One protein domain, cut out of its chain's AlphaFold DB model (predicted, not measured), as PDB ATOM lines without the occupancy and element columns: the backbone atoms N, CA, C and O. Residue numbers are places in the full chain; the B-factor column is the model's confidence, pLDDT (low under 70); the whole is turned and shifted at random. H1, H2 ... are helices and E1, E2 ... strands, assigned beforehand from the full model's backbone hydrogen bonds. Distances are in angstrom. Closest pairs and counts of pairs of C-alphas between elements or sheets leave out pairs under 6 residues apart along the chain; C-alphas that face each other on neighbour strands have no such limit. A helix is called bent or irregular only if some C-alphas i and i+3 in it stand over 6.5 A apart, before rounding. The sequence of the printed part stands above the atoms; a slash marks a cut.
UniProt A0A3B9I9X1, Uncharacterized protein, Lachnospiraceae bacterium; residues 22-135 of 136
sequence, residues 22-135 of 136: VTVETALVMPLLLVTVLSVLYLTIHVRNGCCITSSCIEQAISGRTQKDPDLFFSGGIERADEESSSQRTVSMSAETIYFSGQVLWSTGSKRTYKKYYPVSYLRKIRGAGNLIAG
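Overview. This is residues 22 to 135 of the 136 residues of an uncharacterized protein of Lachnospiraceae bacterium (UniProt A0A3B9I9X1). A long helix, H1, and a two-stranded hairpin of E1 and E2 make a narrow rod: H1 stands free over its first half, residues 22 to 44, its residues 45 to 62 run beside the hairpin, and a shorter helix, H2, sticks out beyond the other end. Between H1 and E1 a long link, residues 64 to 87, makes a loop of 24 residues with no named element, its C-alphas 10 to 24 A from the mean of all C-alphas. The printed part has 114 residues with two named helices and two named strands, in the order H1, E1, E2, H2; the class is mixed, helices and strands, and the sheet is antiparallel, in the order E1 - E2. The whole is extended, with a radius of gyration of the C-alphas of 23.3 A and spans of 90 by 30 by 19 A.

Arrangement. H1, residues 22 to 63, and E1, residues 88 to 98, have 12 pairs of C-alphas within 8 A, the closest being those of Cys 57 and Val 91, 6.1 A apart. H1 and E2, residues 104 to 115, have 7 such pairs, the closest being those of Ala 61 and Tyr 114, 6.5 A apart. E1 and E2 form a hairpin, antiparallel at 168 degrees between their directions. N 91 and O 112, at 2.9 A, and N 110 and O 93, at 2.8 A, are among their pairs within hydrogen-bond range. H2, residues 119 to 134, is apart from H1 and from E1. In H2 each O i to N i+4 pair is within hydrogen-bond range, and in H1 37 of 38 are.

Along the chain. H1 begins at C-alpha 22, (-63.225, 1.728, 45.456), and runs 60.6 A to C-alpha 63, (-4.716, 17.000, 40.845); it is not bent. E1, from Gln 88 to Ile 98, is 32.9 A long, and E2, from Val 104 to Lys 115, is 33.0 A long. H2 runs 22.4 A from Pro 119 to Ala 134, whose C-alpha is at (9.556, 46.840, 29.970).

Size, cuts and confidence. The two C-alphas farthest apart, those of Thr 23 and Gly 135, are 90.4 A apart. Without the free stretches, residues 22 to 44 and 119 to 135, the body has 74 residues and spans 45 by 18 by 17 A. The printed part has no cut. The link from H1 to E1, 24 residues, is long; those from E1 to E2 and from E2 to H2 are tight. The mean pLDDT of the printed part is 76.3, and the model's confidence is under 70 at residue 22, residues 67 to 86, residues 98 to 102 and residue 104.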
ATOM      1  N   VAL A  22     -64.287   1.047  44.692       58.94
ATOM      2  CA  VAL A  22     -63.225   1.728  45.456       58.94
ATOM      3  C   VAL A  22     -62.023   0.810  45.694       58.94
ATOM      4  O   VAL A  22     -60.888   1.283  45.706       58.94
ATOM      5  N   THR A  23     -62.239  -0.502  45.830       71.06
ATOM      6  CA  THR A  23     -61.174  -1.505  46.007       71.06
ATOM      7  C   THR A  23     -60.346  -1.719  44.742       71.06
ATOM      8  O   THR A  23     -59.137  -1.900  44.844       71.06
ATOM      9  N   VAL A  24     -60.953  -1.649  43.554       73.62
ATOM     10  CA  VAL A  24     -60.233  -1.747  42.270       73.62
ATOM     11  C   VAL A  24     -59.375  -0.506  42.036       73.62
ATOM     12  O   VAL A  24     -58.212  -0.619  41.653       73.62
ATOM     13  N   GLU A  25     -59.914   0.676  42.328       76.94
ATOM     14  CA  GLU A  25     -59.166   1.929  42.218       76.94
ATOM     15  C   GLU A  25     -57.985   1.959  43.194       76.94
ATOM     16  O   GLU A  25     -56.854   2.219  42.786       76.94
ATOM     17  N   THR A  26     -58.196   1.603  44.465       81.50
ATOM     18  CA  THR A  26     -57.094   1.549  45.446       81.50
ATOM     19  C   THR A  26     -56.072   0.454  45.138       81.50
ATOM     20  O   THR A  26     -54.875   0.683  45.331       81.50
ATOM     21  N   ALA A  27     -56.497  -0.694  44.601       82.56
ATOM     22  CA  ALA A  27     -55.595  -1.764  44.172       82.56
ATOM     23  C   ALA A  27     -54.696  -1.357  42.997       82.56
ATOM     24  O   ALA A  27     -53.602  -1.899  42.869       82.56
ATOM     25  N   LEU A  28     -55.122  -0.402  42.163       81.94
ATOM     26  CA  LEU A  28     -54.317   0.141  41.063       81.94
ATOM     27  C   LEU A  28     -53.486   1.361  41.479       81.94
ATOM     28  O   LEU A  28     -52.361   1.526  41.009       81.94
ATOM     29  N   VAL A  29     -53.986   2.190  42.397       89.12
ATOM     30  CA  VAL A  29     -53.257   3.363  42.906       89.12
ATOM     31  C   VAL A  29     -52.023   2.950  43.709       89.12
ATOM     32  O   VAL A  29     -50.964   3.546  43.539       89.12
ATOM     33  N   MET A  30     -52.114   1.908  44.539       88.56
ATOM     34  CA  MET A  30     -50.979   1.414  45.333       88.56
ATOM     35  C   MET A  30     -49.739   1.021  44.503       88.56
ATOM     36  O   MET A  30     -48.658   1.554  44.770       88.56
ATOM     37  N   PRO A  31     -49.833   0.140  43.487       89.00
ATOM     38  CA  PRO A  31     -48.689  -0.201  42.646       89.00
ATOM     39  C   PRO A  31     -48.234   0.983  41.787       89.00
ATOM     40  O   PRO A  31     -47.037   1.117  41.546       89.00
ATOM     41  N   LEU A  32     -49.142   1.873  41.372       89.50
ATOM     42  CA  LEU A  32     -48.777   3.069  40.612       89.50
ATOM     43  C   LEU A  32     -47.930   4.027  41.461       89.50
ATOM     44  O   LEU A  32     -46.878   4.473  41.008       89.50
ATOM     45  N   LEU A  33     -48.311   4.258  42.721       91.25
ATOM     46  CA  LEU A  33     -47.505   5.027  43.670       91.25
ATOM     47  C   LEU A  33     -46.137   4.380  43.897       91.25
ATOM     48  O   LEU A  33     -45.114   5.062  43.830       91.25
ATOM     49  N   LEU A  34     -46.092   3.064  44.090       91.50
ATOM     50  CA  LEU A  34     -44.836   2.343  44.295       91.50
ATOM     51  C   LEU A  34     -43.901   2.481  43.081       91.50
ATOM     52  O   LEU A  34     -42.724   2.799  43.250       91.50
ATOM     53  N   VAL A  35     -44.428   2.341  41.859       91.94
ATOM     54  CA  VAL A  35     -43.663   2.554  40.619       91.94
ATOM     55  C   VAL A  35     -43.168   3.993  40.515       91.94
ATOM     56  O   VAL A  35     -42.012   4.202  40.153       91.94
ATOM     57  N   THR A  36     -43.988   4.989  40.864       94.81
ATOM     58  CA  THR A  36     -43.552   6.395  40.837       94.81
ATOM     59  C   THR A  36     -42.454   6.695  41.857       94.81
ATOM     60  O   THR A  36     -41.495   7.391  41.541       94.81
ATOM     61  N   VAL A  37     -42.534   6.141  43.068       94.06
ATOM     62  CA  VAL A  37     -41.498   6.337  44.089       94.06
ATOM     63  C   VAL A  37     -40.200   5.648  43.671       94.06
ATOM     64  O   VAL A  37     -39.133   6.262  43.725       94.06
ATOM     65  N   LEU A  38     -40.276   4.400  43.195       88.88
ATOM     66  CA  LEU A  38     -39.106   3.679  42.698       88.88
ATOM     67  C   LEU A  38     -38.482   4.363  41.480       88.88
ATOM     68  O   LEU A  38     -37.258   4.420  41.398       88.88
ATOM     69  N   SER A  39     -39.280   4.910  40.559       89.44
ATOM     70  CA  SER A  39     -38.756   5.588  39.370       89.44
ATOM     71  C   SER A  39     -38.020   6.880  39.725       89.44
ATOM     72  O   SER A  39     -36.941   7.131  39.188       89.44
ATOM     73  N   VAL A  40     -38.532   7.661  40.680       92.75
ATOM     74  CA  VAL A  40     -37.852   8.866  41.179       92.75
ATOM     75  C   VAL A  40     -36.548   8.506  41.896       92.75
ATOM     76  O   VAL A  40     -35.506   9.113  41.630       92.75
ATOM     77  N   LEU A  41     -36.557   7.494  42.768       88.31
ATOM     78  CA  LEU A  41     -35.343   7.026  43.449       88.31
ATOM     79  C   LEU A  41     -34.304   6.492  42.454       88.31
ATOM     80  O   LEU A  41     -33.126   6.831  42.539       88.31
ATOM     81  N   TYR A  42     -34.743   5.723  41.460       84.62
ATOM     82  CA  TYR A  42     -33.888   5.223  40.390       84.62
ATOM     83  C   TYR A  42     -33.209   6.368  39.632       84.62
ATOM     84  O   TYR A  42     -31.988   6.373  39.462       84.62
ATOM     85  N   LEU A  43     -33.986   7.370  39.203       86.94
ATOM     86  CA  LEU A  43     -33.459   8.477  38.408       86.94
ATOM     87  C   LEU A  43     -32.478   9.335  39.214       86.94
ATOM     88  O   LEU A  43     -31.435   9.735  38.701       86.94
ATOM     89  N   THR A  44     -32.799   9.607  40.481       86.00
ATOM     90  CA  THR A  44     -31.945  10.420  41.360       86.00
ATOM     91  C   THR A  44     -30.601   9.747  41.629       86.00
ATOM     92  O   THR A  44     -29.570  10.416  41.549       86.00
ATOM     93  N   ILE A  45     -30.582   8.431  41.858       81.06
ATOM     94  CA  ILE A  45     -29.340   7.658  42.004       81.06
ATOM     95  C   ILE A  45     -28.551   7.652  40.689       81.06
ATOM     96  O   ILE A  45     -27.340   7.865  40.702       81.06
ATOM     97  N   HIS A  46     -29.223   7.488  39.547       81.38
ATOM     98  CA  HIS A  46     -28.568   7.488  38.240       81.38
ATOM     99  C   HIS A  46     -27.868   8.823  37.938       81.38
ATOM    100  O   HIS A  46     -26.683   8.849  37.592       81.38
ATOM    101  N   VAL A  47     -28.571   9.943  38.133       85.88
ATOM    102  CA  VAL A  47     -28.003  11.285  37.942       85.88
ATOM    103  C   VAL A  47     -26.874  11.538  38.939       85.88
ATOM    104  O   VAL A  47     -25.821  12.043  38.553       85.88
ATOM    105  N   ARG A  48     -27.044  11.144  40.208       82.94
ATOM    106  CA  ARG A  48     -26.013  11.322  41.235       82.94
ATOM    107  C   ARG A  48     -24.731  10.565  40.895       82.94
ATOM    108  O   ARG A  48     -23.658  11.164  40.971       82.94
ATOM    109  N   ASN A  49     -24.836   9.304  40.486       79.31
ATOM    110  CA  ASN A  49     -23.682   8.484  40.119       79.31
ATOM    111  C   ASN A  49     -22.958   9.076  38.905       79.31
ATOM    112  O   ASN A  49     -21.742   9.251  38.950       79.31
ATOM    113  N   GLY A  50     -23.693   9.513  37.876       77.75
ATOM    114  CA  GLY A  50     -23.105  10.212  36.729       77.75
ATOM    115  C   GLY A  50     -22.373  11.505  37.116       77.75
ATOM    116  O   GLY A  50     -21.231  11.729  36.702       77.75
ATOM    117  N   CYS A  51     -22.987  12.344  37.955       82.69
ATOM    118  CA  CYS A  51     -22.369  13.578  38.443       82.69
ATOM    119  C   CYS A  51     -21.097  13.304  39.256       82.69
ATOM    120  O   CYS A  51     -20.083  13.962  39.028       82.69
ATOM    121  N   CYS A  52     -21.113  12.310  40.145       79.25
ATOM    122  CA  CYS A  52     -19.941  11.936  40.932       79.25
ATOM    123  C   CYS A  52     -18.774  11.494  40.032       79.25
ATOM    124  O   CYS A  52     -17.699  12.076  40.156       79.25
ATOM    125  N   ILE A  53     -18.999  10.607  39.047       78.31
ATOM    126  CA  ILE A  53     -17.950  10.157  38.103       78.31
ATOM    127  C   ILE A  53     -17.323  11.355  37.387       78.31
ATOM    128  O   ILE A  53     -16.105  11.467  37.278       78.31
ATOM    129  N   THR A  54     -18.157  12.269  36.884       81.88
ATOM    130  CA  THR A  54     -17.646  13.435  36.151       81.88
ATOM    131  C   THR A  54     -16.839  14.370  37.046       81.88
ATOM    132  O   THR A  54     -15.790  14.842  36.609       81.88
ATOM    133  N   SER A  55     -17.273  14.592  38.290       81.12
ATOM    134  CA  SER A  55     -16.529  15.409  39.253       81.12
ATOM    135  C   SER A  55     -15.178  14.784  39.597       81.12
ATOM    136  O   SER A  55     -14.155  15.463  39.533       81.12
ATOM    137  N   SER A  56     -15.148  13.474  39.833       78.38
ATOM    138  CA  SER A  56     -13.935  12.755  40.193       78.38
ATOM    139  C   SER A  56     -12.954  12.676  39.024       78.38
ATOM    140  O   SER A  56     -11.756  12.876  39.218       78.38
ATOM    141  N   CYS A  57     -13.445  12.527  37.787       77.62
ATOM    142  CA  CYS A  57     -12.618  12.639  36.584       77.62
ATOM    143  C   CYS A  57     -11.959  14.021  36.458       77.62
ATOM    144  O   CYS A  57     -10.804  14.114  36.041       77.62
ATOM    145  N   ILE A  58     -12.687  15.097  36.781       79.75
ATOM    146  CA  ILE A  58     -12.167  16.471  36.729       79.75
ATOM    147  C   ILE A  58     -11.121  16.686  37.829       79.75
ATOM    148  O   ILE A  58     -10.026  17.169  37.544       79.75
ATOM    149  N   GLU A  59     -11.415  16.274  39.060       79.31
ATOM    150  CA  GLU A  59     -10.478  16.353  40.185       79.31
ATOM    151  C   GLU A  59      -9.202  15.548  39.919       79.31
ATOM    152  O   GLU A  59      -8.088  16.033  40.128       79.31
ATOM    153  N   GLN A  60      -9.324  14.343  39.362       77.88
ATOM    154  CA  GLN A  60      -8.185  13.520  38.963       77.88
ATOM    155  C   GLN A  60      -7.403  14.136  37.793       77.88
ATOM    156  O   GLN A  60      -6.173  14.032  37.745       77.88
ATOM    157  N   ALA A  61      -8.073  14.825  36.865       78.06
ATOM    158  CA  ALA A  61      -7.407  15.542  35.783       78.06
ATOM    159  C   ALA A  61      -6.551  16.705  36.311       78.06
ATOM    160  O   ALA A  61      -5.391  16.835  35.902       78.06
ATOM    161  N   ILE A  62      -7.095  17.497  37.244       79.44
ATOM    162  CA  ILE A  62      -6.439  18.669  37.843       79.44
ATOM    163  C   ILE A  62      -5.325  18.244  38.802       79.44
ATOM    164  O   ILE A  62      -4.171  18.641  38.634       79.44
ATOM    165  N   SER A  63      -5.653  17.418  39.796       77.00
ATOM    166  CA  SER A  63      -4.716  17.000  40.845       77.00
ATOM    167  C   SER A  63      -3.662  16.026  40.327       77.00
ATOM    168  O   SER A  63      -2.552  15.945  40.855       77.00
ATOM    169  N   GLY A  64      -3.997  15.253  39.292       74.19
ATOM    170  CA  GLY A  64      -3.168  14.145  38.848       74.19
ATOM    171  C   GLY A  64      -2.975  13.071  39.893       74.19
ATOM    172  O   GLY A  64      -1.956  12.381  39.838       74.19
ATOM    173  N   ARG A  65      -3.910  12.929  40.830       72.56
ATOM    174  CA  ARG A  65      -3.960  11.857  41.821       72.56
ATOM    175  C   ARG A  65      -5.206  11.015  41.588       72.56
ATOM    176  O   ARG A  65      -6.218  11.519  41.123       72.56
ATOM    177  N   THR A  66      -5.111   9.725  41.883       71.50
ATOM    178  CA  THR A  66      -6.278   8.842  41.925       71.50
ATOM    179  C   THR A  66      -7.124   9.233  43.129       71.50
ATOM    180  O   THR A  66      -6.676   9.078  44.267       71.50
ATOM    181  N   GLN A  67      -8.305   9.788  42.869       65.62
ATOM    182  CA  GLN A  67      -9.264  10.141  43.906       65.62
ATOM    183  C   GLN A  67      -9.870   8.850  44.462       65.62
ATOM    184  O   GLN A  67     -10.308   8.002  43.689       65.62
ATOM    185  N   LYS A  68      -9.863   8.678  45.788       64.69
ATOM    186  CA  LYS A  68     -10.583   7.584  46.446       64.69
ATOM    187  C   LYS A  68     -11.978   8.091  46.794       64.69
ATOM    188  O   LYS A  68     -12.131   8.832  47.763       64.69
ATOM    189  N   ASP A  69     -12.954   7.733  45.976       64.06
ATOM    190  CA  ASP A  69     -14.352   8.091  46.209       64.06
ATOM    191  C   ASP A  69     -14.989   7.173  47.268       64.06
ATOM    192  O   ASP A  69     -14.504   6.060  47.480       64.06
ATOM    193  N   PRO A  70     -16.030   7.632  47.989       56.78
ATOM    194  CA  PRO A  70     -16.661   6.843  49.041       56.78
ATOM    195  C   PRO A  70     -17.392   5.611  48.483       56.78
ATOM    196  O   PRO A  70     -18.232   5.724  47.591       56.78
ATOM    197  N   ASP A  71     -17.131   4.455  49.097       56.47
ATOM    198  CA  ASP A  71     -17.548   3.113  48.649       56.47
ATOM    199  C   ASP A  71     -19.075   2.895  48.556       56.47
ATOM    200  O   ASP A  71     -19.532   1.912  47.978       56.47
ATOM    201  N   LEU A  72     -19.901   3.785  49.124       52.56
ATOM    202  CA  LEU A  72     -21.307   3.470  49.410       52.56
ATOM    203  C   LEU A  72     -22.215   3.337  48.169       52.56
ATOM    204  O   LEU A  72     -23.305   2.789  48.287       52.56
ATOM    205  N   PHE A  73     -21.788   3.808  46.993       52.34
ATOM    206  CA  PHE A  73     -22.535   3.674  45.723       52.34
ATOM    207  C   PHE A  73     -21.630   3.502  44.494       52.34
ATOM    208  O   PHE A  73     -22.098   3.555  43.357       52.34
ATOM    209  N   PHE A  74     -20.332   3.312  44.726       53.22
ATOM    210  CA  PHE A  74     -19.303   3.203  43.704       53.22
ATOM    211  C   PHE A  74     -18.547   1.900  43.916       53.22
ATOM    212  O   PHE A  74     -17.542   1.854  44.614       53.22
ATOM    213  N   SER A  75     -19.025   0.831  43.286       53.38
ATOM    214  CA  SER A  75     -18.183  -0.333  43.032       53.38
ATOM    215  C   SER A  75     -17.625  -0.160  41.630       53.38
ATOM    216  O   SER A  75     -18.168  -0.666  40.661       53.38
ATOM    217  N   GLY A  76     -16.638   0.711  41.483       56.50
ATOM    218  CA  GLY A  76     -16.120   1.117  40.185       56.50
ATOM    219  C   GLY A  76     -14.610   1.080  40.175       56.50
ATOM    220  O   GLY A  76     -13.977   1.599  41.093       56.50
ATOM    221  N   GLY A  77     -14.025   0.465  39.150       57.47
ATOM    222  CA  GLY A  77     -12.582   0.499  38.953       57.47
ATOM    223  C   GLY A  77     -12.116   1.936  38.722       57.47
ATOM    224  O   GLY A  77     -12.411   2.544  37.692       57.47
ATOM    225  N   ILE A  78     -11.363   2.488  39.675       58.69
ATOM    226  CA  ILE A  78     -10.659   3.761  39.493       58.69
ATOM    227  C   ILE A  78      -9.383   3.464  38.707       58.69
ATOM    228  O   ILE A  78      -8.300   3.297  39.266       58.69
ATOM    229  N   GLU A  79      -9.510   3.366  37.389       59.00
ATOM    230  CA  GLU A  79      -8.354   3.188  36.515       59.00
ATOM    231  C   GLU A  79      -7.815   4.548  36.080       59.00
ATOM    232  O   GLU A  79      -8.362   5.229  35.212       59.00
ATOM    233  N   ARG A  80      -6.697   4.964  36.681       59.31
ATOM    234  CA  ARG A  80      -5.923   6.091  36.159       59.31
ATOM    235  C   ARG A  80      -5.480   5.747  34.736       59.31
ATOM    236  O   ARG A  80      -4.613   4.900  34.572       59.31
ATOM    237  N   ALA A  81      -6.039   6.428  33.740       58.31
ATOM    238  CA  ALA A  81      -5.570   6.277  32.371       58.31
ATOM    239  C   ALA A  81      -4.124   6.781  32.221       58.31
ATOM    240  O   ALA A  81      -3.681   7.719  32.899       58.31
ATOM    241  N   ASP A  82      -3.398   6.085  31.351       57.50
ATOM    242  CA  ASP A  82      -1.977   6.267  31.098       57.50
ATOM    243  C   ASP A  82      -1.660   7.697  30.636       57.50
ATOM    244  O   ASP A  82      -2.427   8.333  29.911       57.50
ATOM    245  N   GLU A  83      -0.521   8.246  31.068       60.97
ATOM    246  CA  GLU A  83      -0.082   9.570  30.614       60.97
ATOM    247  C   GLU A  83       0.364   9.483  29.143       60.97
ATOM    248  O   GLU A  83       1.517   9.202  28.839       60.97
ATOM    249  N   GLU A  84      -0.575   9.727  28.229       61.47
ATOM    250  CA  GLU A  84      -0.405   9.583  26.775       61.47
ATOM    251  C   GLU A  84       0.592  10.608  26.177       61.47
ATOM    252  O   GLU A  84       1.089  10.434  25.066       61.47
ATOM    253  N   SER A  85       0.936  11.680  26.913       64.69
ATOM    254  CA  SER A  85       1.977  12.656  26.543       64.69
ATOM    255  C   SER A  85       2.332  13.599  27.707       64.69
ATOM    256  O   SER A  85       1.521  13.852  28.595       64.69
ATOM    257  N   SER A  86       3.496  14.263  27.661       66.88
ATOM    258  CA  SER A  86       3.865  15.341  28.602       66.88
ATOM    259  C   SER A  86       2.861  16.509  28.636       66.88
ATOM    260  O   SER A  86       2.875  17.313  29.568       66.88
ATOM    261  N   SER A  87       1.974  16.625  27.645       72.44
ATOM    262  CA  SER A  87       1.007  17.723  27.508       72.44
ATOM    263  C   SER A  87      -0.458  17.331  27.743       72.44
ATOM    264  O   SER A  87      -1.293  18.219  27.952       72.44
ATOM    265  N   GLN A  88      -0.786  16.036  27.738       76.69
ATOM    266  CA  GLN A  88      -2.161  15.539  27.800       76.69
ATOM    267  C   GLN A  88      -2.284  14.381  28.787       76.69
ATOM    268  O   GLN A  88      -1.404  13.532  28.882       76.69
ATOM    269  N   ARG A  89      -3.396  14.363  29.523       74.19
ATOM    270  CA  ARG A  89      -3.757  13.287  30.439       74.19
ATOM    271  C   ARG A  89      -5.139  12.774  30.072       74.19
ATOM    272  O   ARG A  89      -6.113  13.525  30.110       74.19
ATOM    273  N   THR A  90      -5.225  11.498  29.743       77.50
ATOM    274  CA  THR A  90      -6.485  10.769  29.692       77.50
ATOM    275  C   THR A  90      -6.864  10.351  31.107       77.50
ATOM    276  O   THR A  90      -6.018   9.962  31.905       77.50
ATOM    277  N   VAL A  91      -8.140  10.494  31.455       75.75
ATOM    278  CA  VAL A  91      -8.709   9.988  32.706       75.75
ATOM    279  C   VAL A  91      -9.948   9.183  32.350       75.75
ATOM    280  O   VAL A  91     -10.832   9.670  31.638       75.75
ATOM    281  N   SER A  92      -9.986   7.942  32.816       75.81
ATOM    282  CA  SER A  92     -11.134   7.049  32.726       75.81
ATOM    283  C   SER A  92     -11.624   6.741  34.129       75.81
ATOM    284  O   SER A  92     -10.832   6.408  34.999       75.81
ATOM    285  N   MET A  93     -12.925   6.830  34.353       73.31
ATOM    286  CA  MET A  93     -13.542   6.270  35.549       73.31
ATOM    287  C   MET A  93     -14.747   5.454  35.131       73.31
ATOM    288  O   MET A  93     -15.537   5.887  34.287       73.31
ATOM    289  N   SER A  94     -14.878   4.275  35.721       72.38
ATOM    290  CA  SER A  94     -16.083   3.465  35.658       72.38
ATOM    291  C   SER A  94     -16.699   3.384  37.047       72.38
ATOM    292  O   SER A  94     -16.002   3.385  38.056       72.38
ATOM    293  N   ALA A  95     -18.024   3.348  37.095       71.56
ATOM    294  CA  ALA A  95     -18.788   3.045  38.290       71.56
ATOM    295  C   ALA A  95     -19.819   1.981  37.949       71.56
ATOM    296  O   ALA A  95     -20.545   2.114  36.959       71.56
ATOM    297  N   GLU A  96     -19.899   0.949  38.778       72.38
ATOM    298  CA  GLU A  96     -20.943  -0.060  38.698       72.38
ATOM    299  C   GLU A  96     -21.914   0.155  39.853       72.38
ATOM    300  O   GLU A  96     -21.524   0.387  41.001       72.38
ATOM    301  N   THR A  97     -23.204   0.116  39.535       70.12
ATOM    302  CA  THR A  97     -24.263   0.103  40.545       70.12
ATOM    303  C   THR A  97     -24.717  -1.334  40.730       70.12
ATOM    304  O   THR A  97     -25.109  -1.992  39.765       70.12
ATOM    305  N   ILE A  98     -24.646  -1.825  41.965       65.56
ATOM    306  CA  ILE A  98     -24.917  -3.221  42.313       65.56
ATOM    307  C   ILE A  98     -26.275  -3.312  43.018       65.56
ATOM    308  O   ILE A  98     -26.612  -2.479  43.859       65.56
ATOM    309  N   TYR A  99     -27.067  -4.319  42.659       64.75
ATOM    310  CA  TYR A  99     -28.317  -4.662  43.328       64.75
ATOM    311  C   TYR A  99     -28.068  -5.221  44.732       64.75
ATOM    312  O   TYR A  99     -26.997  -5.741  45.032       64.75
ATOM    313  N   PHE A 100     -29.111  -5.252  45.566       63.66
ATOM    314  CA  PHE A 100     -29.040  -5.924  46.871       63.66
ATOM    315  C   PHE A 100     -28.666  -7.422  46.758       63.66
ATOM    316  O   PHE A 100     -28.172  -8.002  47.719       63.66
ATOM    317  N   SER A 101     -28.891  -8.044  45.591       68.62
ATOM    318  CA  SER A 101     -28.524  -9.433  45.283       68.62
ATOM    319  C   SER A 101     -27.057  -9.616  44.863       68.62
ATOM    320  O   SER A 101     -26.653 -10.734  44.552       68.62
ATOM    321  N   GLY A 102     -26.263  -8.542  44.818       64.75
ATOM    322  CA  GLY A 102     -24.863  -8.579  44.386       64.75
ATOM    323  C   GLY A 102     -24.664  -8.572  42.865       64.75
ATOM    324  O   GLY A 102     -23.528  -8.628  42.406       64.75
ATOM    325  N   GLN A 103     -25.736  -8.495  42.070       72.88
ATOM    326  CA  GLN A 103     -25.644  -8.397  40.609       72.88
ATOM    327  C   GLN A 103     -25.436  -6.949  40.154       72.88
ATOM    328  O   GLN A 103     -26.075  -6.035  40.677       72.88
ATOM    329  N   VAL A 104     -24.579  -6.737  39.151       68.00
ATOM    330  CA  VAL A 104     -24.393  -5.424  38.518       68.00
ATOM    331  C   VAL A 104     -25.647  -5.068  37.723       68.00
ATOM    332  O   VAL A 104     -26.065  -5.808  36.837       68.00
ATOM    333  N   LEU A 105     -26.247  -3.928  38.052       72.31
ATOM    334  CA  LEU A 105     -27.476  -3.437  37.440       72.31
ATOM    335  C   LEU A 105     -27.179  -2.575  36.206       72.31
ATOM    336  O   LEU A 105     -27.823  -2.717  35.171       72.31
ATOM    337  N   TRP A 106     -26.170  -1.711  36.307       71.38
ATOM    338  CA  TRP A 106     -25.590  -0.988  35.178       71.38
ATOM    339  C   TRP A 106     -24.156  -0.571  35.483       71.38
ATOM    340  O   TRP A 106     -23.782  -0.345  36.639       71.38
ATOM    341  N   SER A 107     -23.378  -0.411  34.415       74.56
ATOM    342  CA  SER A 107     -22.063   0.214  34.437       74.56
ATOM    343  C   SER A 107     -22.128   1.559  33.717       74.56
ATOM    344  O   SER A 107     -22.646   1.693  32.609       74.56
ATOM    345  N   THR A 108     -21.618   2.592  34.373       72.00
ATOM    346  CA  THR A 108     -21.477   3.934  33.808       72.00
ATOM    347  C   THR A 108     -20.001   4.268  33.760       72.00
ATOM    348  O   THR A 108     -19.327   4.251  34.784       72.00
ATOM    349  N   GLY A 109     -19.491   4.551  32.566       74.50
ATOM    350  CA  GLY A 109     -18.101   4.928  32.352       74.50
ATOM    351  C   GLY A 109     -17.995   6.321  31.753       74.50
ATOM    352  O   GLY A 109     -18.796   6.707  30.903       74.50
ATOM    353  N   SER A 110     -16.981   7.074  32.165       72.25
ATOM    354  CA  SER A 110     -16.583   8.306  31.498       72.25
ATOM    355  C   SER A 110     -15.092   8.269  31.211       72.25
ATOM    356  O   SER A 110     -14.280   8.141  32.124       72.25
ATOM    357  N   LYS A 111     -14.733   8.404  29.934       79.44
ATOM    358  CA  LYS A 111     -13.353   8.602  29.491       79.44
ATOM    359  C   LYS A 111     -13.240   9.991  28.890       79.44
ATOM    360  O   LYS A 111     -13.979  10.326  27.965       79.44
ATOM    361  N   ARG A 112     -12.327  10.805  29.414       74.50
ATOM    362  CA  ARG A 112     -12.070  12.155  28.903       74.50
ATOM    363  C   ARG A 112     -10.578  12.442  28.826       74.50
ATOM    364  O   ARG A 112      -9.798  12.023  29.677       74.50
ATOM    365  N   THR A 113     -10.196  13.159  27.778       79.81
ATOM    366  CA  THR A 113      -8.848  13.682  27.555       79.81
ATOM    367  C   THR A 113      -8.797  15.117  28.074       79.81
ATOM    368  O   THR A 113      -9.658  15.938  27.758       79.81
ATOM    369  N   TYR A 114      -7.788  15.441  28.878       76.44
ATOM    370  CA  TYR A 114      -7.591  16.781  29.423       76.44
ATOM    371  C   TYR A 114      -6.185  17.290  29.111       76.44
ATOM    372  O   TYR A 114      -5.197  16.556  29.177       76.44
ATOM    373  N   LYS A 115      -6.079  18.584  28.795       80.69
ATOM    374  CA  LYS A 115      -4.787  19.256  28.630       80.69
ATOM    375  C   LYS A 115      -4.187  19.545  30.003       80.69
ATOM    376  O   LYS A 115      -4.839  20.152  30.849       80.69
ATOM    377  N   LYS A 116      -2.931  19.154  30.214       77.31
ATOM    378  CA  LYS A 116      -2.238  19.377  31.485       77.31
ATOM    379  C   LYS A 116      -1.931  20.866  31.658       77.31
ATOM    380  O   LYS A 116      -1.301  21.483  30.796       77.31
ATOM    381  N   TYR A 117      -2.391  21.447  32.765       74.19
ATOM    382  CA  TYR A 117      -2.107  22.838  33.105       74.19
ATOM    383  C   TYR A 117      -0.818  22.931  33.927       74.19
ATOM    384  O   TYR A 117      -0.631  22.203  34.899       74.19
ATOM    385  N   TYR A 118       0.076  23.838  33.532       80.25
ATOM    386  CA  TYR A 118       1.366  24.059  34.183       80.25
ATOM    387  C   TYR A 118       1.446  25.505  34.693       80.25
ATOM    388  O   TYR A 118       1.880  26.388  33.947       80.25
ATOM    389  N   PRO A 119       1.051  25.782  35.950       81.00
ATOM    390  CA  PRO A 119       0.943  27.154  36.449       81.00
ATOM    391  C   PRO A 119       2.296  27.872  36.447       81.00
ATOM    392  O   PRO A 119       2.396  29.021  36.030       81.00
ATOM    393  N   VAL A 120       3.368  27.178  36.834       85.56
ATOM    394  CA  VAL A 120       4.709  27.775  36.928       85.56
ATOM    395  C   VAL A 120       5.259  28.159  35.556       85.56
ATOM    396  O   VAL A 120       5.811  29.246  35.399       85.56
ATOM    397  N   SER A 121       5.118  27.298  34.545       83.75
ATOM    398  CA  SER A 121       5.611  27.623  33.202       83.75
ATOM    399  C   SER A 121       4.778  28.731  32.560       83.75
ATOM    400  O   SER A 121       5.337  29.583  31.872       83.75
ATOM    401  N   TYR A 122       3.474  28.776  32.835       85.44
ATOM    402  CA  TYR A 122       2.596  29.858  32.403       85.44
ATOM    403  C   TYR A 122       2.980  31.204  33.041       85.44
ATOM    404  O   TYR A 122       3.195  32.181  32.325       85.44
ATOM    405  N   LEU A 123       3.186  31.242  34.362       88.38
ATOM    406  CA  LEU A 123       3.643  32.442  35.072       88.38
ATOM    407  C   LEU A 123       5.023  32.912  34.595       88.38
ATOM    408  O   LEU A 123       5.227  34.109  34.402       88.38
ATOM    409  N   ARG A 124       5.962  31.987  34.342       90.75
ATOM    410  CA  ARG A 124       7.274  32.327  33.763       90.75
ATOM    411  C   ARG A 124       7.147  32.956  32.379       90.75
ATOM    412  O   ARG A 124       7.871  33.902  32.095       90.75
ATOM    413  N   LYS A 125       6.226  32.472  31.539       90.19
ATOM    414  CA  LYS A 125       5.969  33.060  30.215       90.19
ATOM    415  C   LYS A 125       5.418  34.481  30.319       90.19
ATOM    416  O   LYS A 125       5.906  35.351  29.610       90.19
ATOM    417  N   ILE A 126       4.464  34.730  31.221       89.62
ATOM    418  CA  ILE A 126       3.913  36.078  31.441       89.62
ATOM    419  C   ILE A 126       4.989  37.023  31.972       89.62
ATOM    420  O   ILE A 126       5.156  38.117  31.445       89.62
ATOM    421  N   ARG A 127       5.751  36.598  32.987       90.44
ATOM    422  CA  ARG A 127       6.819  37.421  33.563       90.44
ATOM    423  C   ARG A 127       7.923  37.713  32.544       90.44
ATOM    424  O   ARG A 127       8.370  38.845  32.453       90.44
ATOM    425  N   GLY A 128       8.313  36.717  31.747       91.75
ATOM    426  CA  GLY A 128       9.266  36.897  30.651       91.75
ATOM    427  C   GLY A 128       8.761  37.880  29.592       91.75
ATOM    428  O   GLY A 128       9.499  38.772  29.198       91.75
ATOM    429  N   ALA A 129       7.492  37.778  29.186       90.31
ATOM    430  CA  ALA A 129       6.882  38.737  28.263       90.31
ATOM    431  C   ALA A 129       6.804  40.155  28.853       90.31
ATOM    432  O   ALA A 129       7.038  41.123  28.139       90.31
ATOM    433  N   GLY A 130       6.527  40.281  30.155       91.31
ATOM    434  CA  GLY A 130       6.559  41.561  30.865       91.31
ATOM    435  C   GLY A 130       7.936  42.221  30.816       91.31
ATOM    436  O   GLY A 130       8.024  43.406  30.513       91.31
ATOM    437  N   ASN A 131       9.006  41.447  31.019       89.25
ATOM    438  CA  ASN A 131      10.374  41.955  30.906       89.25
ATOM    439  C   ASN A 131      10.704  42.419  29.472       89.25
ATOM    440  O   ASN A 131      11.321  43.462  29.303       89.25
ATOM    441  N   LEU A 132      10.227  41.704  28.443       87.50
ATOM    442  CA  LEU A 132      10.419  42.097  27.036       87.50
ATOM    443  C   LEU A 132       9.704  43.409  26.667       87.50
ATOM    444  O   LEU A 132      10.159  44.124  25.781       87.50
ATOM    445  N   ILE A 133       8.577  43.712  27.315       88.25
ATOM    446  CA  ILE A 133       7.820  44.958  27.100       88.25
ATOM    447  C   ILE A 133       8.426  46.116  27.901       88.25
ATOM    448  O   ILE A 133       8.406  47.252  27.437       88.25
ATOM    449  N   ALA A 134       8.954  45.836  29.096       85.56
ATOM    450  CA  ALA A 134       9.556  46.840  29.970       85.56
ATOM    451  C   ALA A 134      10.903  47.378  29.452       85.56
ATOM    452  O   ALA A 134      11.316  48.449  29.888       85.56
ATOM    453  N   GLY A 135      11.532  46.700  28.485       71.31
ATOM    454  CA  GLY A 135      12.717  47.208  27.794       71.31
ATOM    455  C   GLY A 135      14.004  47.138  28.614       71.31
ATOM    456  O   GLY A 135      14.808  48.062  28.521       71.31
TER     457      GLY A 135